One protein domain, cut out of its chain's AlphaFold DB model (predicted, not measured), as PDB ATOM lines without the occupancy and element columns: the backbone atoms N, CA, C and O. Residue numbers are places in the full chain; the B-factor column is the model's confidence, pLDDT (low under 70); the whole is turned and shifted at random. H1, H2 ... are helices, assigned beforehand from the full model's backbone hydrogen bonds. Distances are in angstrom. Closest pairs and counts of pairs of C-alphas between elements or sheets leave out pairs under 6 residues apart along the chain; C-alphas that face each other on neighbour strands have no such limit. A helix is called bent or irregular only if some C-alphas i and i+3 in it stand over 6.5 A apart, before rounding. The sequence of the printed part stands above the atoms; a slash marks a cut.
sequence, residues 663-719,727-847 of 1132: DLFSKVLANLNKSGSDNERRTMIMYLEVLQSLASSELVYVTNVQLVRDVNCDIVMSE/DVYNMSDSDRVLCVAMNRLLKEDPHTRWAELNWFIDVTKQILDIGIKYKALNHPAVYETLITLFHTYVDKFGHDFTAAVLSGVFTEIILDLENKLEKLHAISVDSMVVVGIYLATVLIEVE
ATOM      1  N   ASP A 663      18.529 -27.733  53.112       91.12
ATOM      2  CA  ASP A 663      19.300 -26.738  53.861       91.12
ATOM      3  C   ASP A 663      19.758 -25.604  52.938       91.12
ATOM      4  O   ASP A 663      19.291 -24.475  53.102       91.12
ATOM      5  N   LEU A 664      20.609 -25.891  51.942       94.00
ATOM      6  CA  LEU A 664      21.214 -24.850  51.101       94.00
ATOM      7  C   LEU A 664      20.150 -24.080  50.322       94.00
ATOM      8  O   LEU A 664      19.989 -22.867  50.481       94.00
ATOM      9  N   PHE A 665      19.398 -24.807  49.496       94.88
ATOM     10  CA  PHE A 665      18.428 -24.216  48.591       94.88
ATOM     11  C   PHE A 665      17.267 -23.582  49.360       94.88
ATOM     12  O   PHE A 665      16.864 -22.455  49.074       94.88
ATOM     13  N   SER A 666      16.766 -24.264  50.397       93.50
ATOM     14  CA  SER A 666      15.680 -23.745  51.232       93.50
ATOM     15  C   SER A 666      16.066 -22.436  51.933       93.50
ATOM     16  O   SER A 666      15.255 -21.507  51.983       93.50
ATOM     17  N   LYS A 667      17.310 -22.305  52.426       94.62
ATOM     18  CA  LYS A 667      17.819 -21.067  53.036       94.62
ATOM     19  C   LYS A 667      17.991 -19.957  52.008       94.62
ATOM     20  O   LYS A 667      17.610 -18.824  52.307       94.62
ATOM     21  N   VAL A 668      18.520 -20.256  50.817       95.56
ATOM     22  CA  VAL A 668      18.623 -19.285  49.710       95.56
ATOM     23  C   VAL A 668      17.234 -18.763  49.340       95.56
ATOM     24  O   VAL A 668      17.014 -17.552  49.362       95.56
ATOM     25  N   LEU A 669      16.263 -19.653  49.121       93.44
ATOM     26  CA  LEU A 669      14.892 -19.288  48.763       93.44
ATOM     27  C   LEU A 669      14.182 -18.514  49.887       93.44
ATOM     28  O   LEU A 669      13.510 -17.509  49.640       93.44
ATOM     29  N   ALA A 670      14.369 -18.920  51.146       92.56
ATOM     30  CA  ALA A 670      13.827 -18.204  52.298       92.56
ATOM     31  C   ALA A 670      14.428 -16.798  52.441       92.56
ATOM     32  O   ALA A 670      13.716 -15.863  52.813       92.56
ATOM     33  N   ASN A 671      15.719 -16.625  52.151       91.25
ATOM     34  CA  ASN A 671      16.374 -15.322  52.187       91.25
ATOM     35  C   ASN A 671      15.966 -14.441  51.000       91.25
ATOM     36  O   ASN A 671      15.696 -13.258  51.213       91.25
ATOM     37  N   LEU A 672      15.808 -15.010  49.801       91.19
ATOM     38  CA  LEU A 672      15.220 -14.322  48.650       91.19
ATOM     39  C   LEU A 672      13.826 -13.789  49.010       91.19
ATOM     40  O   LEU A 672      13.558 -12.597  48.863       91.19
ATOM     41  N   ASN A 673      12.972 -14.632  49.598       88.56
ATOM     42  CA  ASN A 673      11.636 -14.226  50.030       88.56
ATOM     43  C   ASN A 673      11.669 -13.181  51.162       88.56
ATOM     44  O   ASN A 673      10.758 -12.370  51.249       88.56
ATOM     45  N   LYS A 674      12.695 -13.133  52.022       87.19
ATOM     46  CA  LYS A 674      12.843 -12.064  53.036       87.19
ATOM     47  C   LYS A 674      13.331 -10.738  52.442       87.19
ATOM     48  O   LYS A 674      12.921  -9.685  52.923       87.19
ATOM     49  N   SER A 675      14.169 -10.790  51.405       80.50
ATOM     50  CA  SER A 675      14.815  -9.616  50.797       80.50
ATOM     51  C   SER A 675      13.871  -8.696  50.013       80.50
ATOM     52  O   SER A 675      14.237  -7.578  49.670       80.50
ATOM     53  N   GLY A 676      12.631  -9.116  49.759       64.94
ATOM     54  CA  GLY A 676      11.675  -8.354  48.952       64.94
ATOM     55  C   GLY A 676      11.009  -7.151  49.644       64.94
ATOM     56  O   GLY A 676       9.983  -6.655  49.179       64.94
ATOM     57  N   SER A 677      11.557  -6.651  50.757       67.94
ATOM     58  CA  SER A 677      11.172  -5.322  51.253       67.94
ATOM     59  C   SER A 677      11.779  -4.237  50.349       67.94
ATOM     60  O   SER A 677      12.894  -4.392  49.853       67.94
ATOM     61  N   ASP A 678      11.068  -3.128  50.127       54.62
ATOM     62  CA  ASP A 678      11.354  -2.105  49.091       54.62
ATOM     63  C   ASP A 678      12.770  -1.460  49.162       54.62
ATOM     64  O   ASP A 678      13.185  -0.723  48.266       54.62
ATOM     65  N   ASN A 679      13.552  -1.751  50.210       60.03
ATOM     66  CA  ASN A 679      14.887  -1.203  50.461       60.03
ATOM     67  C   ASN A 679      16.065  -2.156  50.147       60.03
ATOM     68  O   ASN A 679      17.213  -1.722  50.227       60.03
ATOM     69  N   GLU A 680      15.829  -3.419  49.763       76.12
ATOM     70  CA  GLU A 680      16.884  -4.449  49.613       76.12
ATOM     71  C   GLU A 680      16.991  -5.056  48.194       76.12
ATOM     72  O   GLU A 680      17.403  -6.197  48.010       76.12
ATOM     73  N   ARG A 681      16.691  -4.280  47.141       81.50
ATOM     74  CA  ARG A 681      16.692  -4.778  45.741       81.50
ATOM     75  C   ARG A 681      18.010  -5.413  45.289       81.50
ATOM     76  O   ARG A 681      17.993  -6.395  44.558       81.50
ATOM     77  N   ARG A 682      19.151  -4.865  45.721       86.50
ATOM     78  CA  ARG A 682      20.477  -5.432  45.405       86.50
ATOM     79  C   ARG A 682      20.642  -6.833  45.991       86.50
ATOM     80  O   ARG A 682      21.201  -7.701  45.340       86.50
ATOM     81  N   THR A 683      20.109  -7.045  47.189       89.00
ATOM     82  CA  THR A 683      20.104  -8.340  47.867       89.00
ATOM     83  C   THR A 683      19.230  -9.344  47.116       89.00
ATOM     84  O   THR A 683      19.629 -10.491  46.958       89.00
ATOM     85  N   MET A 684      18.070  -8.910  46.608       90.06
ATOM     86  CA  MET A 684      17.200  -9.761  45.789       90.06
ATOM     87  C   MET A 684      17.892 -10.196  44.492       90.06
ATOM     88  O   MET A 684      17.881 -11.380  44.179       90.06
ATOM     89  N   ILE A 685      18.527  -9.261  43.772       91.56
ATOM     90  CA  ILE A 685      19.295  -9.569  42.552       91.56
ATOM     91  C   ILE A 685      20.412 -10.567  42.871       91.56
ATOM     92  O   ILE A 685      20.492 -11.600  42.223       91.56
ATOM     93  N   MET A 686      21.190 -10.324  43.929       93.69
ATOM     94  CA  MET A 686      22.258 -11.233  44.353       93.69
ATOM     95  C   MET A 686      21.738 -12.646  44.664       93.69
ATOM     96  O   MET A 686      22.343 -13.616  44.228       93.69
ATOM     97  N   TYR A 687      20.594 -12.807  45.340       94.56
ATOM     98  CA  TYR A 687      20.025 -14.146  45.555       94.56
ATOM     99  C   TYR A 687      19.490 -14.799  44.272       94.56
ATOM    100  O   TYR A 687      19.541 -16.021  44.167       94.56
ATOM    101  N   LEU A 688      19.000 -14.030  43.295       94.38
ATOM    102  CA  LEU A 688      18.650 -14.571  41.977       94.38
ATOM    103  C   LEU A 688      19.900 -15.014  41.196       94.38
ATOM    104  O   LEU A 688      19.870 -16.065  40.563       94.38
ATOM    105  N   GLU A 689      21.009 -14.276  41.297       94.62
ATOM    106  CA  GLU A 689      22.312 -14.676  40.741       94.62
ATOM    107  C   GLU A 689      22.860 -15.941  41.432       94.62
ATOM    108  O   GLU A 689      23.411 -16.817  40.769       94.62
ATOM    109  N   VAL A 690      22.654 -16.091  42.748       96.00
ATOM    110  CA  VAL A 690      22.955 -17.336  43.483       96.00
ATOM    111  C   VAL A 690      22.131 -18.504  42.938       96.00
ATOM    112  O   VAL A 690      22.685 -19.570  42.699       96.00
ATOM    113  N   LEU A 691      20.827 -18.332  42.704       95.38
ATOM    114  CA  LEU A 691      20.009 -19.382  42.078       95.38
ATOM    115  C   LEU A 691      20.514 -19.723  40.668       95.38
ATOM    116  O   LEU A 691      20.612 -20.891  40.304       95.38
ATOM    117  N   GLN A 692      20.925 -18.715  39.899       93.62
ATOM    118  CA  GLN A 692      21.493 -18.926  38.570       93.62
ATOM    119  C   GLN A 692      22.794 -19.744  38.623       93.62
ATOM    120  O   GLN A 692      22.989 -20.650  37.804       93.62
ATOM    121  N   SER A 693      23.676 -19.470  39.590       92.19
ATOM    122  CA  SER A 693      24.917 -20.236  39.756       92.19
ATOM    123  C   SER A 693      24.660 -21.663  40.259       92.19
ATOM    124  O   SER A 693      25.374 -22.591  39.870       92.19
ATOM    125  N   LEU A 694      23.580 -21.877  41.018       92.56
ATOM    126  CA  LEU A 694      23.127 -23.199  41.458       92.56
ATOM    127  C   LEU A 694      22.472 -24.041  40.357       92.56
ATOM    128  O   LEU A 694      22.406 -25.256  40.521       92.56
ATOM    129  N   ALA A 695      22.082 -23.471  39.213       90.00
ATOM    130  CA  ALA A 695      21.370 -24.199  38.156       90.00
ATOM    131  C   ALA A 695      22.084 -25.480  37.666       90.00
ATOM    132  O   ALA A 695      21.430 -26.474  37.366       90.00
ATOM    133  N   SER A 696      23.427 -25.506  37.628       84.81
ATOM    134  CA  SER A 696      24.165 -26.743  37.291       84.81
ATOM    135  C   SER A 696      24.070 -27.790  38.401       84.81
ATOM    136  O   SER A 696      23.967 -28.980  38.135       84.81
ATOM    137  N   SER A 697      24.087 -27.352  39.660       87.19
ATOM    138  CA  SER A 697      23.931 -28.241  40.814       87.19
ATOM    139  C   SER A 697      22.500 -28.771  40.930       87.19
ATOM    140  O   SER A 697      22.312 -29.926  41.294       87.19
ATOM    141  N   GLU A 698      21.496 -27.966  40.571       89.31
ATOM    142  CA  GLU A 698      20.100 -28.408  40.469       89.31
ATOM    143  C   GLU A 698      19.942 -29.511  39.420       89.31
ATOM    144  O   GLU A 698      19.315 -30.528  39.699       89.31
ATOM    145  N   LEU A 699      20.562 -29.351  38.249       86.69
ATOM    146  CA  LEU A 699      20.561 -30.359  37.190       86.69
ATOM    147  C   LEU A 699      21.189 -31.677  37.651       86.69
ATOM    148  O   LEU A 699      20.590 -32.739  37.475       86.69
ATOM    149  N   VAL A 700      22.352 -31.618  38.306       84.75
ATOM    150  CA  VAL A 700      22.971 -32.803  38.917       84.75
ATOM    151  C   VAL A 700      22.034 -33.408  39.960       84.75
ATOM    152  O   VAL A 700      21.776 -34.600  39.921       84.75
ATOM    153  N   TYR A 701      21.448 -32.615  40.855       86.75
ATOM    154  CA  TYR A 701      20.524 -33.117  41.874       86.75
ATOM    155  C   TYR A 701      19.289 -33.815  41.277       86.75
ATOM    156  O   TYR A 701      18.915 -34.892  41.733       86.75
ATOM    157  N   VAL A 702      18.685 -33.237  40.235       87.00
ATOM    158  CA  VAL A 702      17.498 -33.785  39.559       87.00
ATOM    159  C   VAL A 702      17.832 -35.051  38.767       87.00
ATOM    160  O   VAL A 702      17.036 -35.986  38.767       87.00
ATOM    161  N   THR A 703      18.999 -35.108  38.122       82.56
ATOM    162  CA  THR A 703      19.435 -36.269  37.324       82.56
ATOM    163  C   THR A 703      20.007 -37.406  38.167       82.56
ATOM    164  O   THR A 703      20.030 -38.551  37.721       82.56
ATOM    165  N   ASN A 704      20.454 -37.131  39.393       74.00
ATOM    166  CA  ASN A 704      21.164 -38.079  40.245       74.00
ATOM    167  C   ASN A 704      20.248 -39.101  40.951       74.00
ATOM    168  O   ASN A 704      20.325 -39.302  42.164       74.00
ATOM    169  N   VAL A 705      19.386 -39.766  40.185       73.12
ATOM    170  CA  VAL A 705      18.391 -40.733  40.665       73.12
ATOM    171  C   VAL A 705      18.644 -42.092  40.022       73.12
ATOM    172  O   VAL A 705      19.045 -42.168  38.862       73.12
ATOM    173  N   GLN A 706      18.395 -43.175  40.768       62.38
ATOM    174  CA  GLN A 706      18.568 -44.553  40.279       62.38
ATOM    175  C   GLN A 706      17.867 -44.778  38.933       62.38
ATOM    176  O   GLN A 706      18.491 -45.275  38.012       62.38
ATOM    177  N   LEU A 707      16.645 -44.265  38.765       60.84
ATOM    178  CA  LEU A 707      15.882 -44.338  37.515       60.84
ATOM    179  C   LEU A 707      16.641 -43.802  36.283       60.84
ATOM    180  O   LEU A 707      16.531 -44.369  35.203       60.84
ATOM    181  N   VAL A 708      17.401 -42.713  36.434       62.62
ATOM    182  CA  VAL A 708      18.183 -42.100  35.345       62.62
ATOM    183  C   VAL A 708      19.530 -42.810  35.178       62.62
ATOM    184  O   VAL A 708      20.016 -42.967  34.060       62.62
ATOM    185  N   ARG A 709      20.120 -43.281  36.285       60.34
ATOM    186  CA  ARG A 709      21.382 -44.038  36.301       60.34
ATOM    187  C   ARG A 709      21.236 -45.440  35.704       60.34
ATOM    188  O   ARG A 709      22.147 -45.899  35.034       60.34
ATOM    189  N   ASP A 710      20.093 -46.096  35.872       57.50
ATOM    190  CA  ASP A 710      19.851 -47.454  35.364       57.50
ATOM    191  C   ASP A 710      19.789 -47.510  33.823       57.50
ATOM    192  O   ASP A 710      19.953 -48.575  33.232       57.50
ATOM    193  N   VAL A 711      19.618 -46.359  33.156       54.88
ATOM    194  CA  VAL A 711      19.671 -46.222  31.688       54.88
ATOM    195  C   VAL A 711      21.118 -46.158  31.164       54.88
ATOM    196  O   VAL A 711      21.340 -46.367  29.974       54.88
ATOM    197  N   ASN A 712      22.115 -45.915  32.028       49.84
ATOM    198  CA  ASN A 712      23.535 -45.859  31.663       49.84
ATOM    199  C   ASN A 712      24.418 -46.465  32.770       49.84
ATOM    200  O   ASN A 712      24.693 -45.830  33.787       49.84
ATOM    201  N   CYS A 713      24.880 -47.700  32.558       36.97
ATOM    202  CA  CYS A 713      25.706 -48.441  33.510       36.97
ATOM    203  C   CYS A 713      26.978 -47.678  33.948       36.97
ATOM    204  O   CYS A 713      27.710 -47.142  33.119       36.97
ATOM    205  N   ASP A 714      27.231 -47.707  35.263       37.91
ATOM    206  CA  ASP A 714      28.473 -47.390  35.984       37.91
ATOM    207  C   ASP A 714      29.167 -46.049  35.678       37.91
ATOM    208  O   ASP A 714      30.316 -45.995  35.241       37.91
ATOM    209  N   ILE A 715      28.513 -44.935  36.023       42.81
ATOM    210  CA  ILE A 715      29.172 -43.621  36.095       42.81
ATOM    211  C   ILE A 715      29.641 -43.359  37.535       42.81
ATOM    212  O   ILE A 715      28.855 -43.003  38.418       42.81
ATOM    213  N   VAL A 716      30.943 -43.528  37.776       39.12
ATOM    214  CA  VAL A 716      31.617 -43.054  38.995       39.12
ATOM    215  C   VAL A 716      31.822 -41.542  38.868       39.12
ATOM    216  O   VAL A 716      32.365 -41.071  37.873       39.12
ATOM    217  N   MET A 717      31.395 -40.778  39.877       37.84
ATOM    218  CA  MET A 717      31.673 -39.339  39.986       37.84
ATOM    219  C   MET A 717      33.188 -39.104  39.896       37.84
ATOM    220  O   MET A 717      33.912 -39.451  40.828       37.84
ATOM    221  N   SER A 718      33.673 -38.525  38.795       37.31
ATOM    222  CA  SER A 718      35.104 -38.261  38.624       37.31
ATOM    223  C   SER A 718      35.579 -37.118  39.533       37.31
ATOM    224  O   SER A 718      34.906 -36.091  39.712       37.31
ATOM    225  N   GLU A 719      36.771 -37.291  40.102       32.97
ATOM    226  CA  GLU A 719      37.523 -36.231  40.774       32.97
ATOM    227  C   GLU A 719      37.920 -35.165  39.737       32.97
ATOM    228  O   GLU A 719      38.385 -35.487  38.643       32.97
ATOM    229  N   ASP A 727      38.295 -23.142  37.061       34.62
ATOM    230  CA  ASP A 727      37.253 -23.656  36.180       34.62
ATOM    231  C   ASP A 727      36.721 -24.945  36.808       34.62
ATOM    232  O   ASP A 727      36.886 -26.055  36.312       34.62
ATOM    233  N   VAL A 728      36.091 -24.792  37.974       43.47
ATOM    234  CA  VAL A 728      35.477 -25.894  38.736       43.47
ATOM    235  C   VAL A 728      34.111 -26.296  38.142       43.47
ATOM    236  O   VAL A 728      33.444 -27.185  38.665       43.47
ATOM    237  N   TYR A 729      33.685 -25.675  37.031       45.94
ATOM    238  CA  TYR A 729      32.289 -25.709  36.563       45.94
ATOM    239  C   TYR A 729      32.064 -26.047  35.100       45.94
ATOM    240  O   TYR A 729      30.940 -25.898  34.613       45.94
ATOM    241  N   ASN A 730      33.065 -26.569  34.398       45.06
ATOM    242  CA  ASN A 730      32.715 -27.341  33.218       45.06
ATOM    243  C   ASN A 730      31.973 -28.582  33.717       45.06
ATOM    244  O   ASN A 730      32.553 -29.382  34.449       45.06
ATOM    245  N   MET A 731      30.673 -28.670  33.385       47.47
ATOM    246  CA  MET A 731      29.850 -29.873  33.557       47.47
ATOM    247  C   MET A 731      30.738 -31.072  33.273       47.47
ATOM    248  O   MET A 731      31.310 -31.137  32.179       47.47
ATOM    249  N   SER A 732      30.901 -31.959  34.253       56.56
ATOM    250  CA  SER A 732      31.729 -33.137  34.034       56.56
ATOM    251  C   SER A 732      31.141 -33.917  32.856       56.56
ATOM    252  O   SER A 732      29.926 -33.875  32.633       56.56
ATOM    253  N   ASP A 733      31.968 -34.612  32.074       58.12
ATOM    254  CA  ASP A 733      31.459 -35.410  30.948       58.12
ATOM    255  C   ASP A 733      30.366 -36.393  31.414       58.12
ATOM    256  O   ASP A 733      29.383 -36.622  30.710       58.12
ATOM    257  N   SER A 734      30.455 -36.858  32.666       60.03
ATOM    258  CA  SER A 734      29.414 -37.614  33.367       60.03
ATOM    259  C   SER A 734      28.081 -36.874  33.525       60.03
ATOM    260  O   SER A 734      27.030 -37.470  33.289       60.03
ATOM    261  N   ASP A 735      28.089 -35.586  33.881       64.75
ATOM    262  CA  ASP A 735      26.858 -34.805  34.060       64.75
ATOM    263  C   ASP A 735      26.144 -34.614  32.718       64.75
ATOM    264  O   ASP A 735      24.926 -34.754  32.637       64.75
ATOM    265  N   ARG A 736      26.897 -34.369  31.636       69.31
ATOM    266  CA  ARG A 736      26.331 -34.247  30.281       69.31
ATOM    267  C   ARG A 736      25.655 -35.541  29.836       69.31
ATOM    268  O   ARG A 736      24.553 -35.505  29.294       69.31
ATOM    269  N   VAL A 737      26.284 -36.683  30.107       71.25
ATOM    270  CA  VAL A 737      25.728 -38.007  29.799       71.25
ATOM    271  C   VAL A 737      24.425 -38.262  30.567       71.25
ATOM    272  O   VAL A 737      23.451 -38.731  29.976       71.25
ATOM    273  N   LEU A 738      24.365 -37.906  31.854       70.81
ATOM    274  CA  LEU A 738      23.142 -38.017  32.661       70.81
ATOM    275  C   LEU A 738      22.023 -37.094  32.160       70.81
ATOM    276  O   LEU A 738      20.859 -37.493  32.135       70.81
ATOM    277  N   CYS A 739      22.361 -35.888  31.698       78.19
ATOM    278  CA  CYS A 739      21.390 -34.974  31.092       78.19
ATOM    279  C   CYS A 739      20.791 -35.552  29.807       78.19
ATOM    280  O   CYS A 739      19.582 -35.463  29.599       78.19
ATOM    281  N   VAL A 740      21.611 -36.183  28.961       80.81
ATOM    282  CA  VAL A 740      21.135 -36.862  27.745       80.81
ATOM    283  C   VAL A 740      20.223 -38.038  28.096       80.81
ATOM    284  O   VAL A 740      19.168 -38.192  27.482       80.81
ATOM    285  N   ALA A 741      20.577 -38.839  29.106       79.25
ATOM    286  CA  ALA A 741      19.740 -39.945  29.573       79.25
ATOM    287  C   ALA A 741      18.379 -39.455  30.102       79.25
ATOM    288  O   ALA A 741      17.340 -40.004  29.739       79.25
ATOM    289  N   MET A 742      18.372 -38.375  30.891       85.62
ATOM    290  CA  MET A 742      17.143 -37.748  31.381       85.62
ATOM    291  C   MET A 742      16.268 -37.213  30.240       85.62
ATOM    292  O   MET A 742      15.065 -37.461  30.232       85.62
ATOM    293  N   ASN A 743      16.850 -36.501  29.269       86.00
ATOM    294  CA  ASN A 743      16.094 -35.995  28.119       86.00
ATOM    295  C   ASN A 743      15.516 -37.145  27.280       86.00
ATOM    296  O   ASN A 743      14.359 -37.071  26.876       86.00
ATOM    297  N   ARG A 744      16.251 -38.256  27.106       84.50
ATOM    298  CA  ARG A 744      15.721 -39.463  26.448       84.50
ATOM    299  C   ARG A 744      14.515 -40.042  27.197       84.50
ATOM    300  O   ARG A 744      13.507 -40.327  26.561       84.50
ATOM    301  N   LEU A 745      14.593 -40.162  28.524       83.25
ATOM    302  CA  LEU A 745      13.472 -40.636  29.346       83.25
ATOM    303  C   LEU A 745      12.233 -39.740  29.206       83.25
ATOM    304  O   LEU A 745      11.128 -40.239  29.021       83.25
ATOM    305  N   LEU A 746      12.415 -38.418  29.253       85.44
ATOM    306  CA  LEU A 746      11.313 -37.460  29.108       85.44
ATOM    307  C   LEU A 746      10.740 -37.427  27.687       85.44
ATOM    308  O   LEU A 746       9.554 -37.147  27.516       85.44
ATOM    309  N   LYS A 747      11.557 -37.736  26.678       86.56
ATOM    310  CA  LYS A 747      11.111 -37.890  25.294       86.56
ATOM    311  C   LYS A 747      10.250 -39.141  25.100       86.56
ATOM    312  O   LYS A 747       9.302 -39.099  24.321       86.56
ATOM    313  N   GLU A 748      10.573 -40.241  25.780       85.62
ATOM    314  CA  GLU A 748       9.800 -41.489  25.719       85.62
ATOM    315  C   GLU A 748       8.481 -41.397  26.500       85.62
ATOM    316  O   GLU A 748       7.438 -41.798  25.982       85.62
ATOM    317  N   ASP A 749       8.506 -40.832  27.711       83.62
ATOM    318  CA  ASP A 749       7.305 -40.558  28.505       83.62
ATOM    319  C   ASP A 749       7.340 -39.153  29.146       83.62
ATOM    320  O   ASP A 749       7.897 -38.960  30.237       83.62
ATOM    321  N   PRO A 750       6.654 -38.167  28.533       85.00
ATOM    322  CA  PRO A 750       6.580 -36.801  29.045       85.00
ATOM    323  C   PRO A 750       5.915 -36.668  30.418       85.00
ATOM    324  O   PRO A 750       6.045 -35.615  31.051       85.00
ATOM    325  N   HIS A 751       5.195 -37.688  30.903       84.50
ATOM    326  CA  HIS A 751       4.523 -37.681  32.206       84.50
ATOM    327  C   HIS A 751       5.339 -38.334  33.324       84.50
ATOM    328  O   HIS A 751       4.925 -38.276  34.485       84.50
ATOM    329  N   THR A 752       6.511 -38.895  33.019       84.81
ATOM    330  CA  THR A 752       7.391 -39.483  34.031       84.81
ATOM    331  C   THR A 752       7.855 -38.414  35.025       84.81
ATOM    332  O   THR A 752       8.387 -37.367  34.652       84.81
ATOM    333  N   ARG A 753       7.637 -38.655  36.323       86.69
ATOM    334  CA  ARG A 753       8.021 -37.750  37.417       86.69
ATOM    335  C   ARG A 753       8.634 -38.531  38.576       86.69
ATOM    336  O   ARG A 753       8.167 -39.616  38.912       86.69
ATOM    337  N   TRP A 754       9.630 -37.939  39.230       90.38
ATOM    338  CA  TRP A 754      10.254 -38.442  40.460       90.38
ATOM    339  C   TRP A 754      10.352 -37.328  41.512       90.38
ATOM    340  O   TRP A 754      10.001 -36.178  41.240       90.38
ATOM    341  N   ALA A 755      10.766 -37.664  42.737       88.62
ATOM    342  CA  ALA A 755      10.700 -36.752  43.881       88.62
ATOM    343  C   ALA A 755      11.519 -35.466  43.669       88.62
ATOM    344  O   ALA A 755      11.009 -34.370  43.895       88.62
ATOM    345  N   GLU A 756      12.753 -35.593  43.184       91.19
ATOM    346  CA  GLU A 756      13.669 -34.484  42.920       91.19
ATOM    347  C   GLU A 756      13.173 -33.598  41.765       91.19
ATOM    348  O   GLU A 756      13.267 -32.374  41.849       91.19
ATOM    349  N   LEU A 757      12.562 -34.185  40.730       91.06
ATOM    350  CA  LEU A 757      11.939 -33.423  39.645       91.06
ATOM    351  C   LEU A 757      10.694 -32.657  40.115       91.06
ATOM    352  O   LEU A 757      10.523 -31.490  39.773       91.06
ATOM    353  N   ASN A 758       9.839 -33.280  40.931       92.81
ATOM    354  CA  ASN A 758       8.677 -32.599  41.512       92.81
ATOM    355  C   ASN A 758       9.106 -31.449  42.430       92.81
ATOM    356  O   ASN A 758       8.534 -30.365  42.364       92.81
ATOM    357  N   TRP A 759      10.162 -31.654  43.221       94.62
ATOM    358  CA  TRP A 759      10.771 -30.593  44.017       94.62
ATOM    359  C   TRP A 759      11.223 -29.412  43.145       94.62
ATOM    360  O   TRP A 759      10.915 -28.267  43.475       94.62
ATOM    361  N   PHE A 760      11.887 -29.670  42.013       94.56
ATOM    362  CA  PHE A 760      12.304 -28.615  41.084       94.56
ATOM    363  C   PHE A 760      11.105 -27.859  40.489       94.56
ATOM    364  O   PHE A 760      11.120 -26.629  40.409       94.56
ATOM    365  N   ILE A 761      10.032 -28.570  40.121       93.38
ATOM    366  CA  ILE A 761       8.786 -27.959  39.631       93.38
ATOM    367  C   ILE A 761       8.182 -27.027  40.696       93.38
ATOM    368  O   ILE A 761       7.839 -25.882  40.394       93.38
ATOM    369  N   ASP A 762       8.094 -27.482  41.948       94.38
ATOM    370  CA  ASP A 762       7.550 -26.696  43.060       94.38
ATOM    371  C   ASP A 762       8.410 -25.465  43.374       94.38
ATOM    372  O   ASP A 762       7.890 -24.386  43.673       94.38
ATOM    373  N   VAL A 763       9.732 -25.607  43.297       94.00
ATOM    374  CA  VAL A 763      10.689 -24.503  43.433       94.00
ATOM    375  C   VAL A 763      10.506 -23.481  42.315       94.00
ATOM    376  O   VAL A 763      10.437 -22.280  42.582       94.00
ATOM    377  N   THR A 764      10.366 -23.945  41.076       94.12
ATOM    378  CA  THR A 764      10.167 -23.085  39.907       94.12
ATOM    379  C   THR A 764       8.897 -22.246  40.055       94.12
ATOM    380  O   THR A 764       8.925 -21.028  39.858       94.12
ATOM    381  N   LYS A 765       7.794 -22.870  40.495       94.38
ATOM    382  CA  LYS A 765       6.537 -22.175  40.814       94.38
ATOM    383  C   LYS A 765       6.733 -21.123  41.913       94.38
ATOM    384  O   LYS A 765       6.303 -19.982  41.752       94.38
ATOM    385  N   GLN A 766       7.456 -21.457  42.984       94.31
ATOM    386  CA  GLN A 766       7.759 -20.511  44.066       94.31
ATOM    387  C   GLN A 766       8.591 -19.306  43.600       94.31
ATOM    388  O   GLN A 766       8.339 -18.187  44.047       94.31
ATOM    389  N   ILE A 767       9.567 -19.500  42.706       94.31
ATOM    390  CA  ILE A 767      10.380 -18.405  42.151       94.31
ATOM    391  C   ILE A 767       9.507 -17.447  41.325       94.31
ATOM    392  O   ILE A 767       9.616 -16.227  41.488       94.31
ATOM    393  N   LEU A 768       8.599 -17.979  40.497       93.94
ATOM    394  CA  LEU A 768       7.639 -17.166  39.740       93.94
ATOM    395  C   LEU A 768       6.718 -16.371  40.679       93.94
ATOM    396  O   LEU A 768       6.576 -15.156  40.513       93.94
ATOM    397  N   ASP A 769       6.171 -17.011  41.714       92.25
ATOM    398  CA  ASP A 769       5.316 -16.354  42.712       92.25
ATOM    399  C   ASP A 769       6.042 -15.230  43.465       92.25
ATOM    400  O   ASP A 769       5.462 -14.171  43.724       92.25
ATOM    401  N   ILE A 770       7.325 -15.419  43.795       90.19
ATOM    402  CA  ILE A 770       8.178 -14.384  44.397       90.19
ATOM    403  C   ILE A 770       8.314 -13.187  43.447       90.19
ATOM    404  O   ILE A 770       8.155 -12.043  43.884       90.19
ATOM    405  N   GLY A 771       8.555 -13.428  42.154       88.31
ATOM    406  CA  GLY A 771       8.628 -12.374  41.136       88.31
ATOM    407  C   GLY A 771       7.341 -11.544  41.040       88.31
ATOM    408  O   GLY A 771       7.399 -10.310  40.994       88.31
ATOM    409  N   ILE A 772       6.180 -12.206  41.096       90.69
ATOM    410  CA  ILE A 772       4.859 -11.556  41.086       90.69
ATOM    411  C   ILE A 772       4.635 -10.765  42.383       90.69
ATOM    412  O   ILE A 772       4.299  -9.580  42.347       90.69
ATOM    413  N   LYS A 773       4.852 -11.394  43.545       88.94
ATOM    414  CA  LYS A 773       4.630 -10.799  44.873       88.94
ATOM    415  C   LYS A 773       5.434  -9.513  45.081       88.94
ATOM    416  O   LYS A 773       4.925  -8.572  45.692       88.94
ATOM    417  N   TYR A 774       6.665  -9.469  44.573       86.06
ATOM    418  CA  TYR A 774       7.567  -8.321  44.706       86.06
ATOM    419  C   TYR A 774       7.518  -7.338  43.537       86.06
ATOM    420  O   TYR A 774       8.356  -6.441  43.458       86.06
ATOM    421  N   LYS A 775       6.504  -7.450  42.669       88.44
ATOM    422  CA  LYS A 775       6.239  -6.498  41.586       88.44
ATOM    423  C   LYS A 775       7.454  -6.275  40.684       88.44
ATOM    424  O   LYS A 775       7.827  -5.128  40.409       88.44
ATOM    425  N   ALA A 776       8.074  -7.368  40.227       86.69
ATOM    426  CA  ALA A 776       9.295  -7.335  39.413       86.69
ATOM    427  C   ALA A 776       9.184  -6.413  38.183       86.69
ATOM    428  O   ALA A 776      10.173  -5.809  37.777       86.69
ATOM    429  N   LEU A 777       7.974  -6.204  37.652       88.81
ATOM    430  CA  LEU A 777       7.709  -5.282  36.546       88.81
ATOM    431  C   LEU A 777       8.152  -3.828  36.820       88.81
ATOM    432  O   LEU A 777       8.560  -3.117  35.902       88.81
ATOM    433  N   ASN A 778       8.107  -3.373  38.077       88.56
ATOM    434  CA  ASN A 778       8.557  -2.028  38.460       88.56
ATOM    435  C   ASN A 778      10.087  -1.920  38.583       88.56
ATOM    436  O   ASN A 778      10.622  -0.821  38.758       88.56
ATOM    437  N   HIS A 779      10.800  -3.043  38.506       89.31
ATOM    438  CA  HIS A 779      12.235  -3.147  38.731       89.31
ATOM    439  C   HIS A 779      12.907  -3.901  37.571       89.31
ATOM    440  O   HIS A 779      13.139  -5.104  37.685       89.31
ATOM    441  N   PRO A 780      13.283  -3.202  36.475       90.00
ATOM    442  CA  PRO A 780      13.796  -3.836  35.256       90.00
ATOM    443  C   PRO A 780      14.952  -4.813  35.487       90.00
ATOM    444  O   PRO A 780      14.927  -5.911  34.954       90.00
ATOM    445  N   ALA A 781      15.900  -4.474  36.368       91.19
ATOM    446  CA  ALA A 781      17.030  -5.349  36.687       91.19
ATOM    447  C   ALA A 781      16.608  -6.687  37.330       91.19
ATOM    448  O   ALA A 781      17.181  -7.724  37.016       91.19
ATOM    449  N   VAL A 782      15.590  -6.689  38.200       92.31
ATOM    450  CA  VAL A 782      15.074  -7.928  38.818       92.31
ATOM    451  C   VAL A 782      14.395  -8.791  37.758       92.31
ATOM    452  O   VAL A 782      14.616  -9.996  37.715       92.31
ATOM    453  N   TYR A 783      13.604  -8.173  36.880       93.94
ATOM    454  CA  TYR A 783      12.932  -8.873  35.791       93.94
ATOM    455  C   TYR A 783      13.941  -9.461  34.784       93.94
ATOM    456  O   TYR A 783      13.847 -10.636  34.450       93.94
ATOM    457  N   GLU A 784      14.969  -8.707  34.385       94.44
ATOM    458  CA  GLU A 784      16.063  -9.205  33.533       94.44
ATOM    459  C   GLU A 784      16.818 -10.374  34.182       94.44
ATOM    460  O   GLU A 784      17.120 -11.361  33.511       94.44
ATOM    461  N   THR A 785      17.074 -10.311  35.493       94.75
ATOM    462  CA  THR A 785      17.740 -11.409  36.218       94.75
ATOM    463  C   THR A 785      16.851 -12.657  36.277       94.75
ATOM    464  O   THR A 785      17.348 -13.765  36.100       94.75
ATOM    465  N   LEU A 786      15.530 -12.499  36.444       95.62
ATOM    466  CA  LEU A 786      14.578 -13.614  36.356       95.62
ATOM    467  C   LEU A 786      14.577 -14.245  34.957       95.62
ATOM    468  O   LEU A 786      14.683 -15.462  34.851       95.62
ATOM    469  N   ILE A 787      14.510 -13.442  33.890       96.75
ATOM    470  CA  ILE A 787      14.586 -13.955  32.510       96.75
ATOM    471  C   ILE A 787      15.900 -14.724  32.309       96.75
ATOM    472  O   ILE A 787      15.895 -15.830  31.779       96.75
ATOM    473  N   THR A 788      17.015 -14.190  32.813       96.25
ATOM    474  CA  THR A 788      18.335 -14.830  32.717       96.25
ATOM    475  C   THR A 788      18.401 -16.159  33.480       96.25
ATOM    476  O   THR A 788      18.969 -17.128  32.972       96.25
ATOM    477  N   LEU A 789      17.795 -16.246  34.669       95.88
ATOM    478  CA  LEU A 789      17.692 -17.489  35.439       95.88
ATOM    479  C   LEU A 789      16.946 -18.568  34.643       95.88
ATOM    480  O   LEU A 789      17.459 -19.670  34.467       95.88
ATOM    481  N   PHE A 790      15.772 -18.234  34.105       96.06
ATOM    482  CA  PHE A 790      14.971 -19.176  33.322       96.06
ATOM    483  C   PHE A 790      15.637 -19.562  32.003       96.06
ATOM    484  O   PHE A 790      15.595 -20.729  31.627       96.06
ATOM    485  N   HIS A 791      16.322 -18.630  31.342       95.00
ATOM    486  CA  HIS A 791      17.154 -18.954  30.189       95.00
ATOM    487  C   HIS A 791      18.261 -19.953  30.552       95.00
ATOM    488  O   HIS A 791      18.486 -20.907  29.816       95.00
ATOM    489  N   THR A 792      18.901 -19.776  31.713       93.06
ATOM    490  CA  THR A 792      19.935 -20.697  32.208       93.06
ATOM    491  C   THR A 792      19.357 -22.089  32.485       93.06
ATOM    492  O   THR A 792      20.029 -23.084  32.228       93.06
ATOM    493  N   TYR A 793      18.117 -22.187  32.980       93.56
ATOM    494  CA  TYR A 793      17.437 -23.478  33.128       93.56
ATOM    495  C   TYR A 793      17.153 -24.143  31.778       93.56
ATOM    496  O   TYR A 793      17.442 -25.326  31.630       93.56
ATOM    497  N   VAL A 794      16.654 -23.394  30.790       92.38
ATOM    498  CA  VAL A 794      16.412 -23.915  29.433       92.38
ATOM    499  C   VAL A 794      17.713 -24.428  28.799       92.38
ATOM    500  O   VAL A 794      17.764 -25.565  28.335       92.38
ATOM    501  N   ASP A 795      18.783 -23.631  28.861       89.31
ATOM    502  CA  ASP A 795      20.089 -23.956  28.273       89.31
ATOM    503  C   ASP A 795      20.745 -25.185  28.925       89.31
ATOM    504  O   ASP A 795      21.232 -26.081  28.239       89.31
ATOM    505  N   LYS A 796      20.715 -25.280  30.263       85.81
ATOM    506  CA  LYS A 796      21.373 -26.381  30.988       85.81
ATOM    507  C   LYS A 796      20.606 -27.698  30.927       85.81
ATOM    508  O   LYS A 796      21.234 -28.751  30.850       85.81
ATOM    509  N   PHE A 797      19.277 -27.666  31.015       86.88
ATOM    510  CA  PHE A 797      18.470 -28.889  31.067       86.88
ATOM    511  C   PHE A 797      18.123 -29.437  29.676       86.88
ATOM    512  O   PHE A 797      17.894 -30.641  29.552       86.88
ATOM    513  N   GLY A 798      18.129 -28.594  28.640       87.69
ATOM    514  CA  GLY A 798      17.896 -28.985  27.251       87.69
ATOM    515  C   GLY A 798      16.427 -28.942  26.810       87.69
ATOM    516  O   GLY A 798      15.510 -28.666  27.591       87.69
ATOM    517  N   HIS A 799      16.220 -29.215  25.519       90.25
ATOM    518  CA  HIS A 799      14.933 -29.076  24.832       90.25
ATOM    519  C   HIS A 799      13.832 -29.990  25.392       90.25
ATOM    520  O   HIS A 799      12.775 -29.495  25.781       90.25
ATOM    521  N   ASP A 800      14.059 -31.308  25.475       88.62
ATOM    522  CA  ASP A 800      12.998 -32.265  25.843       88.62
ATOM    523  C   ASP A 800      12.517 -32.045  27.285       88.62
ATOM    524  O   ASP A 800      11.317 -32.081  27.567       88.62
ATOM    525  N   PHE A 801      13.438 -31.713  28.195       91.44
ATOM    526  CA  PHE A 801      13.094 -31.251  29.535       91.44
ATOM    527  C   PHE A 801      12.270 -29.962  29.513       91.44
ATOM    528  O   PHE A 801      11.253 -29.855  30.205       91.44
ATOM    529  N   THR A 802      12.695 -28.974  28.725       92.44
ATOM    530  CA  THR A 802      11.997 -27.689  28.626       92.44
ATOM    531  C   THR A 802      10.568 -27.880  28.115       92.44
ATOM    532  O   THR A 802       9.637 -27.324  28.702       92.44
ATOM    533  N   ALA A 803      10.370 -28.727  27.104       91.69
ATOM    534  CA  ALA A 803       9.061 -29.048  26.546       91.69
ATOM    535  C   ALA A 803       8.172 -29.841  27.524       91.69
ATOM    536  O   ALA A 803       7.011 -29.492  27.726       91.69
ATOM    537  N   ALA A 804       8.700 -30.883  28.175       89.62
ATOM    538  CA  ALA A 804       7.900 -31.767  29.029       89.62
ATOM    539  C   ALA A 804       7.631 -31.207  30.440       89.62
ATOM    540  O   ALA A 804       6.622 -31.551  31.065       89.62
ATOM    541  N   VAL A 805       8.537 -30.376  30.969       91.69
ATOM    542  CA  VAL A 805       8.523 -29.925  32.371       91.69
ATOM    543  C   VAL A 805       8.287 -28.423  32.473       91.69
ATOM    544  O   VAL A 805       7.252 -28.014  33.004       91.69
ATOM    545  N   LEU A 806       9.217 -27.595  31.980       92.75
ATOM    546  CA  LEU A 806       9.139 -26.137  32.149       92.75
ATOM    547  C   LEU A 806       7.916 -25.556  31.433       92.75
ATOM    548  O   LEU A 806       7.169 -24.792  32.044       92.75
ATOM    549  N   SER A 807       7.656 -25.961  30.188       93.00
ATOM    550  CA  SER A 807       6.490 -25.503  29.423       93.00
ATOM    551  C   SER A 807       5.175 -25.773  30.158       93.00
ATOM    552  O   SER A 807       4.329 -24.882  30.253       93.00
ATOM    553  N   GLY A 808       5.031 -26.939  30.798       90.88
ATOM    554  CA  GLY A 808       3.846 -27.267  31.597       90.88
ATOM    555  C   GLY A 808       3.611 -26.306  32.770       90.88
ATOM    556  O   GLY A 808       2.470 -25.926  33.033       90.88
ATOM    557  N   VAL A 809       4.681 -25.854  33.438       92.69
ATOM    558  CA  VAL A 809       4.596 -24.893  34.556       92.69
ATOM    559  C   VAL A 809       4.106 -23.524  34.084       92.69
ATOM    560  O   VAL A 809       3.252 -22.919  34.733       92.69
ATOM    561  N   PHE A 810       4.623 -23.037  32.955       94.81
ATOM    562  CA  PHE A 810       4.225 -21.740  32.403       94.81
ATOM    563  C   PHE A 810       2.831 -21.783  31.775       94.81
ATOM    564  O   PHE A 810       2.038 -20.870  32.005       94.81
ATOM    565  N   THR A 811       2.506 -22.843  31.034       91.19
ATOM    566  CA  THR A 811       1.236 -22.975  30.305       91.19
ATOM    567  C   THR A 811       0.033 -22.939  31.245       91.19
ATOM    568  O   THR A 811      -0.961 -22.289  30.932       91.19
ATOM    569  N   GLU A 812       0.127 -23.558  32.429       89.56
ATOM    570  CA  GLU A 812      -0.926 -23.503  33.455       89.56
ATOM    571  C   GLU A 812      -1.256 -22.050  33.855       89.56
ATOM    572  O   GLU A 812      -2.421 -21.647  33.884       89.56
ATOM    573  N   ILE A 813      -0.221 -21.241  34.104       91.94
ATOM    574  CA  ILE A 813      -0.356 -19.840  34.523       91.94
ATOM    575  C   ILE A 813      -0.821 -18.965  33.354       91.94
ATOM    576  O   ILE A 813      -1.708 -18.125  33.515       91.94
ATOM    577  N   ILE A 814      -0.237 -19.160  32.170       94.12
ATOM    578  CA  ILE A 814      -0.569 -18.417  30.950       94.12
ATOM    579  C   ILE A 814      -2.034 -18.645  30.590       94.12
ATOM    580  O   ILE A 814      -2.756 -17.671  30.399       94.12
ATOM    581  N   LEU A 815      -2.513 -19.888  30.591       93.62
ATOM    582  CA  LEU A 815      -3.896 -20.212  30.248       93.62
ATOM    583  C   LEU A 815      -4.903 -19.620  31.249       93.62
ATOM    584  O   LEU A 815      -5.977 -19.166  30.850       93.62
ATOM    585  N   ASP A 816      -4.574 -19.561  32.541       92.69
ATOM    586  CA  ASP A 816      -5.392 -18.844  33.531       92.69
ATOM    587  C   ASP A 816      -5.424 -17.326  33.261       92.69
ATOM    588  O   ASP A 816      -6.492 -16.704  33.304       92.69
ATOM    589  N   LEU A 817      -4.280 -16.722  32.919       92.25
ATOM    590  CA  LEU A 817      -4.206 -15.304  32.561       92.25
ATOM    591  C   LEU A 817      -4.977 -14.989  31.275       92.25
ATOM    592  O   LEU A 817      -5.727 -14.013  31.257       92.25
ATOM    593  N   GLU A 818      -4.861 -15.817  30.237       93.06
ATOM    594  CA  GLU A 818      -5.624 -15.687  28.990       93.06
ATOM    595  C   GLU A 818      -7.128 -15.751  29.260       93.06
ATOM    596  O   GLU A 818      -7.865 -14.833  28.901       93.06
ATOM    597  N   ASN A 819      -7.583 -16.762  30.009       92.56
ATOM    598  CA  ASN A 819      -8.987 -16.893  30.403       92.56
ATOM    599  C   ASN A 819      -9.504 -15.663  31.163       92.56
ATOM    600  O   ASN A 819     -10.656 -15.246  30.990       92.56
ATOM    601  N   LYS A 820      -8.679 -15.080  32.040       90.56
ATOM    602  CA  LYS A 820      -9.025 -13.854  32.771       90.56
ATOM    603  C   LYS A 820      -9.078 -12.639  31.849       90.56
ATOM    604  O   LYS A 820      -9.972 -11.810  32.033       90.56
ATOM    605  N   LEU A 821      -8.170 -12.536  30.877       88.75
ATOM    606  CA  LEU A 821      -8.120 -11.446  29.900       88.75
ATOM    607  C   LEU A 821      -9.330 -11.482  28.965       88.75
ATOM    608  O   LEU A 821     -10.003 -10.462  28.818       88.75
ATOM    609  N   GLU A 822      -9.668 -12.654  28.425       89.12
ATOM    610  CA  GLU A 822     -10.816 -12.855  27.534       89.12
ATOM    611  C   GLU A 822     -12.148 -12.570  28.229       89.12
ATOM    612  O   GLU A 822     -13.013 -11.879  27.692       89.12
ATOM    613  N   LYS A 823     -12.305 -13.050  29.466       89.31
ATOM    614  CA  LYS A 823     -13.515 -12.822  30.270       89.31
ATOM    615  C   LYS A 823     -13.524 -11.460  30.976       89.31
ATOM    616  O   LYS A 823     -14.418 -11.195  31.776       89.31
ATOM    617  N   LEU A 824     -12.534 -10.604  30.704       84.81
ATOM    618  CA  LEU A 824     -12.385  -9.250  31.245       84.81
ATOM    619  C   LEU A 824     -12.301  -9.161  32.783       84.81
ATOM    620  O   LEU A 824     -12.518  -8.081  33.344       84.81
ATOM    621  N   HIS A 825     -11.921 -10.242  33.469       89.12
ATOM    622  CA  HIS A 825     -11.754 -10.279  34.925       89.12
ATOM    623  C   HIS A 825     -10.627  -9.353  35.408       89.12
ATOM    624  O   HIS A 825      -9.749  -8.951  34.645       89.12
ATOM    625  N   ALA A 826     -10.638  -8.996  36.695       83.44
ATOM    626  CA  ALA A 826      -9.551  -8.231  37.299       83.44
ATOM    627  C   ALA A 826      -8.252  -9.055  37.311       83.44
ATOM    628  O   ALA A 826      -8.259 -10.219  37.712       83.44
ATOM    629  N   ILE A 827      -7.145  -8.445  36.882       85.00
ATOM    630  CA  ILE A 827      -5.831  -9.093  36.806       85.00
ATOM    631  C   ILE A 827      -4.796  -8.198  37.472       85.00
ATOM    632  O   ILE A 827      -4.832  -6.975  37.320       85.00
ATOM    633  N   SER A 828      -3.873  -8.810  38.212       87.19
ATOM    634  CA  SER A 828      -2.709  -8.101  38.723       87.19
ATOM    635  C   SER A 828      -1.717  -7.886  37.577       87.19
ATOM    636  O   SER A 828      -1.346  -8.835  36.890       87.19
ATOM    637  N   VAL A 829      -1.311  -6.636  37.345       89.38
ATOM    638  CA  VAL A 829      -0.364  -6.296  36.266       89.38
ATOM    639  C   VAL A 829       0.966  -7.034  36.461       89.38
ATOM    640  O   VAL A 829       1.594  -7.442  35.491       89.38
ATOM    641  N   ASP A 830       1.351  -7.283  37.713       88.75
ATOM    642  CA  ASP A 830       2.581  -7.987  38.076       88.75
ATOM    643  C   ASP A 830       2.575  -9.472  37.658       88.75
ATOM    644  O   ASP A 830       3.635 -10.029  37.387       88.75
ATOM    645  N   SER A 831       1.403 -10.107  37.506       90.56
ATOM    646  CA  SER A 831       1.304 -11.479  36.972       90.56
ATOM    647  C   SER A 831       1.762 -11.589  35.513       90.56
ATOM    648  O   SER A 831       2.148 -12.667  35.072       90.56
ATOM    649  N   MET A 832       1.768 -10.478  34.769       92.19
ATOM    650  CA  MET A 832       2.193 -10.444  33.364       92.19
ATOM    651  C   MET A 832       3.703 -10.633  33.186       92.19
ATOM    652  O   MET A 832       4.156 -10.901  32.079       92.19
ATOM    653  N   VAL A 833       4.486 -10.539  34.265       93.31
ATOM    654  CA  VAL A 833       5.923 -10.854  34.257       93.31
ATOM    655  C   VAL A 833       6.163 -12.278  33.745       93.31
ATOM    656  O   VAL A 833       7.079 -12.501  32.962       93.31
ATOM    657  N   VAL A 834       5.301 -13.233  34.110       94.94
ATOM    658  CA  VAL A 834       5.417 -14.637  33.679       94.94
ATOM    659  C   VAL A 834       5.315 -14.771  32.157       94.94
ATOM    660  O   VAL A 834       6.058 -15.547  31.562       94.94
ATOM    661  N   VAL A 835       4.458 -13.967  31.520       95.19
ATOM    662  CA  VAL A 835       4.267 -13.955  30.060       95.19
ATOM    663  C   VAL A 835       5.545 -13.525  29.354       95.19
ATOM    664  O   VAL A 835       5.946 -14.147  28.375       95.19
ATOM    665  N   GLY A 836       6.210 -12.481  29.848       94.56
ATOM    666  CA  GLY A 836       7.446 -12.025  29.226       94.56
ATOM    667  C   GLY A 836       8.653 -12.915  29.531       94.56
ATOM    668  O   GLY A 836       9.508 -13.051  28.660       94.56
ATOM    669  N   ILE A 837       8.702 -13.588  30.694       96.38
ATOM    670  CA  ILE A 837       9.686 -14.662  30.936       96.38
ATOM    671  C   ILE A 837       9.486 -15.781  29.910       96.38
ATOM    672  O   ILE A 837      10.446 -16.171  29.250       96.38
ATOM    673  N   TYR A 838       8.250 -16.257  29.730       96.44
ATOM    674  CA  TYR A 838       7.929 -17.310  28.765       96.44
ATOM    675  C   TYR A 838       8.308 -16.920  27.331       96.44
ATOM    676  O   TYR A 838       9.015 -17.672  26.664       96.44
ATOM    677  N   LEU A 839       7.926 -15.711  26.897       95.56
ATOM    678  CA  LEU A 839       8.207 -15.164  25.563       95.56
ATOM    679  C   LEU A 839       9.705 -15.114  25.223       95.56
ATOM    680  O   LEU A 839      10.077 -15.349  24.075       95.56
ATOM    681  N   ALA A 840      10.553 -14.759  26.194       94.94
ATOM    682  CA  ALA A 840      11.994 -14.608  25.985       94.94
ATOM    683  C   ALA A 840      12.806 -15.887  26.240       94.94
ATOM    684  O   ALA A 840      14.003 -15.889  25.960       94.94
ATOM    685  N   THR A 841      12.200 -16.947  26.788       94.94
ATOM    686  CA  THR A 841      12.930 -18.163  27.189       94.94
ATOM    687  C   THR A 841      12.281 -19.428  26.632       94.94
ATOM    688  O   THR A 841      12.665 -19.882  25.561       94.94
ATOM    689  N   VAL A 842      11.287 -19.979  27.330       94.31
ATOM    690  CA  VAL A 842      10.671 -21.282  27.043       94.31
ATOM    691  C   VAL A 842      10.017 -21.326  25.660       94.31
ATOM    692  O   VAL A 842      10.193 -22.307  24.946       94.31
ATOM    693  N   LEU A 843       9.310 -20.265  25.253       93.25
ATOM    694  CA  LEU A 843       8.609 -20.219  23.966       93.25
ATOM    695  C   LEU A 843       9.570 -20.375  22.777       93.25
ATOM    696  O   LEU A 843       9.235 -21.047  21.809       93.25
ATOM    697  N   ILE A 844      10.764 -19.776  22.863       92.88
ATOM    698  CA  ILE A 844      11.753 -19.800  21.773       92.88
ATOM    699  C   ILE A 844      12.299 -21.212  21.554       92.88
ATOM    700  O   ILE A 844      12.647 -21.564  20.433       92.88
ATOM    701  N   GLU A 845      12.399 -21.995  22.626       90.62
ATOM    702  CA  GLU A 845      12.958 -23.343  22.565       90.62
ATOM    703  C   GLU A 845      11.920 -24.384  22.128       90.62
ATOM    704  O   GLU A 845      12.273 -25.333  21.446       90.62
ATOM    705  N   VAL A 846      10.652 -24.219  22.525       89.88
ATOM    706  CA  VAL A 846       9.617 -25.260  22.370       89.88
ATOM    707  C   VAL A 846       8.750 -25.070  21.124       89.88
ATOM    708  O   VAL A 846       8.328 -26.054  20.522       89.88
ATOM    709  N   GLU A 847       8.443 -23.828  20.752       91.19
ATOM    710  CA  GLU A 847       7.459 -23.530  19.706       91.19
ATOM    711  C   GLU A 847       8.131 -23.080  18.405       91.19
ATOM    712  O   GLU A 847       9.207 -22.475  18.407       91.19
TER     713      GLU A 847
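AT A GLANCE: This is residues 663 to 719 and 727 to 847 of the 1132 residues of the protein "RAB11-binding protein RELCH-like isoform X2" of Danaus plexippus plexippus (UniProt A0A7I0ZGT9). Six helices or arms form an up-and-down bundle, each running against the one before it in the chain: H5 and H6 lie in the middle, the hairpin of H1 and H2a packs along one side, and the hairpin of H7 and H8 crosses H5 and H6 on the other. H4 lies across one end with short H3 packed on it, H9 packs on H6 and H7, and residues 818 to 824 stick out. The printed part has 178 residues with nine named helices, H1 to H9 in order, and no named strand; its class is all helix. It is compact, with a radius of gyration of the C-alphas of 17.2 A and spans of 53 by 37 by 25 A.

HOW THE PARTS SIT: H7, residues 799 to 822, has a kink of 44 degrees near residue 808; it is neither bent nor irregular, but only just, with C-alphas 804 and 807 6.4 A apart. With residues 810 to 814 alone it touches H8, residues 829 to 840, closest at the C-alphas of Ile 814 and Val 835, 6.6 A; this hairpin runs opposite ways at a steep tilt of 36 degrees, only just past shallow. H8 touches residues 783 to 791 alone of H6, residues 780 to 797, closest at the C-alphas of Ile 787 and Ile 837, 5.2 A. H5, residues 755 to 773, is close to H6 but not clearly touching, the closest C-alphas, Gly 771 and Tyr 783, being 7.7 A apart. H2, residues 681 to 703, was assigned as one helix by its hydrogen bonds but is bent, with C-alphas 693 and 696 7.0 A apart; its arms are H2a, residues 681 to 693, and H2b, residues 696 to 703. H2a touches H6 at a shallow tilt of 8 degrees, the same way, closest at the C-alphas of Gln 692 and Leu 789, 5.1 A. H2a forms a hairpin with H1, residues 663 to 675, closest at the C-alphas of Ser 675 and Met 684, 5.5 A. H4, residues 733 to 748, touches H7 with residues 742 to 747 alone, closest at the C-alphas of Asn 743 and Asp 800, 5.4 A. H4 also touches H3, residues 706 to 709, closest at the C-alphas of Val 708 and Met 742, 6.0 A. H9, residues 842 to 846, touches H7, closest at the C-alphas of Ala 803 and Val 846, 5.7 A. Every O i to N i+4 pair is within hydrogen-bond range in H1, H2a, H2b, H4, H5, H6 and H9, against 17 of 20 in H7 and 5 of 8 in H8; H3 is too short for such a pair.

IN THESE COORDINATES: H7 is 30.6 A from first to last C-alpha, H5 26.7 A, H6 25.8 A and H4 23.1 A. H1 begins at C-alpha 663 (19.300, -26.738, 53.861), and H9 ends at C-alpha 846 (9.617, -25.260, 22.370).

THE WHOLE: The C-alphas farthest apart, Glu 719 and Leu 824, are 57.5 A apart. Residues 720 to 726 are not printed, and C-alphas 719 and 727 are 13.4 A apart across the cut; of the links printed whole, none is long. The mean pLDDT of the printed part is 84.0, with residues 676 to 679, 706 to 719 and 727 to 736 under 70.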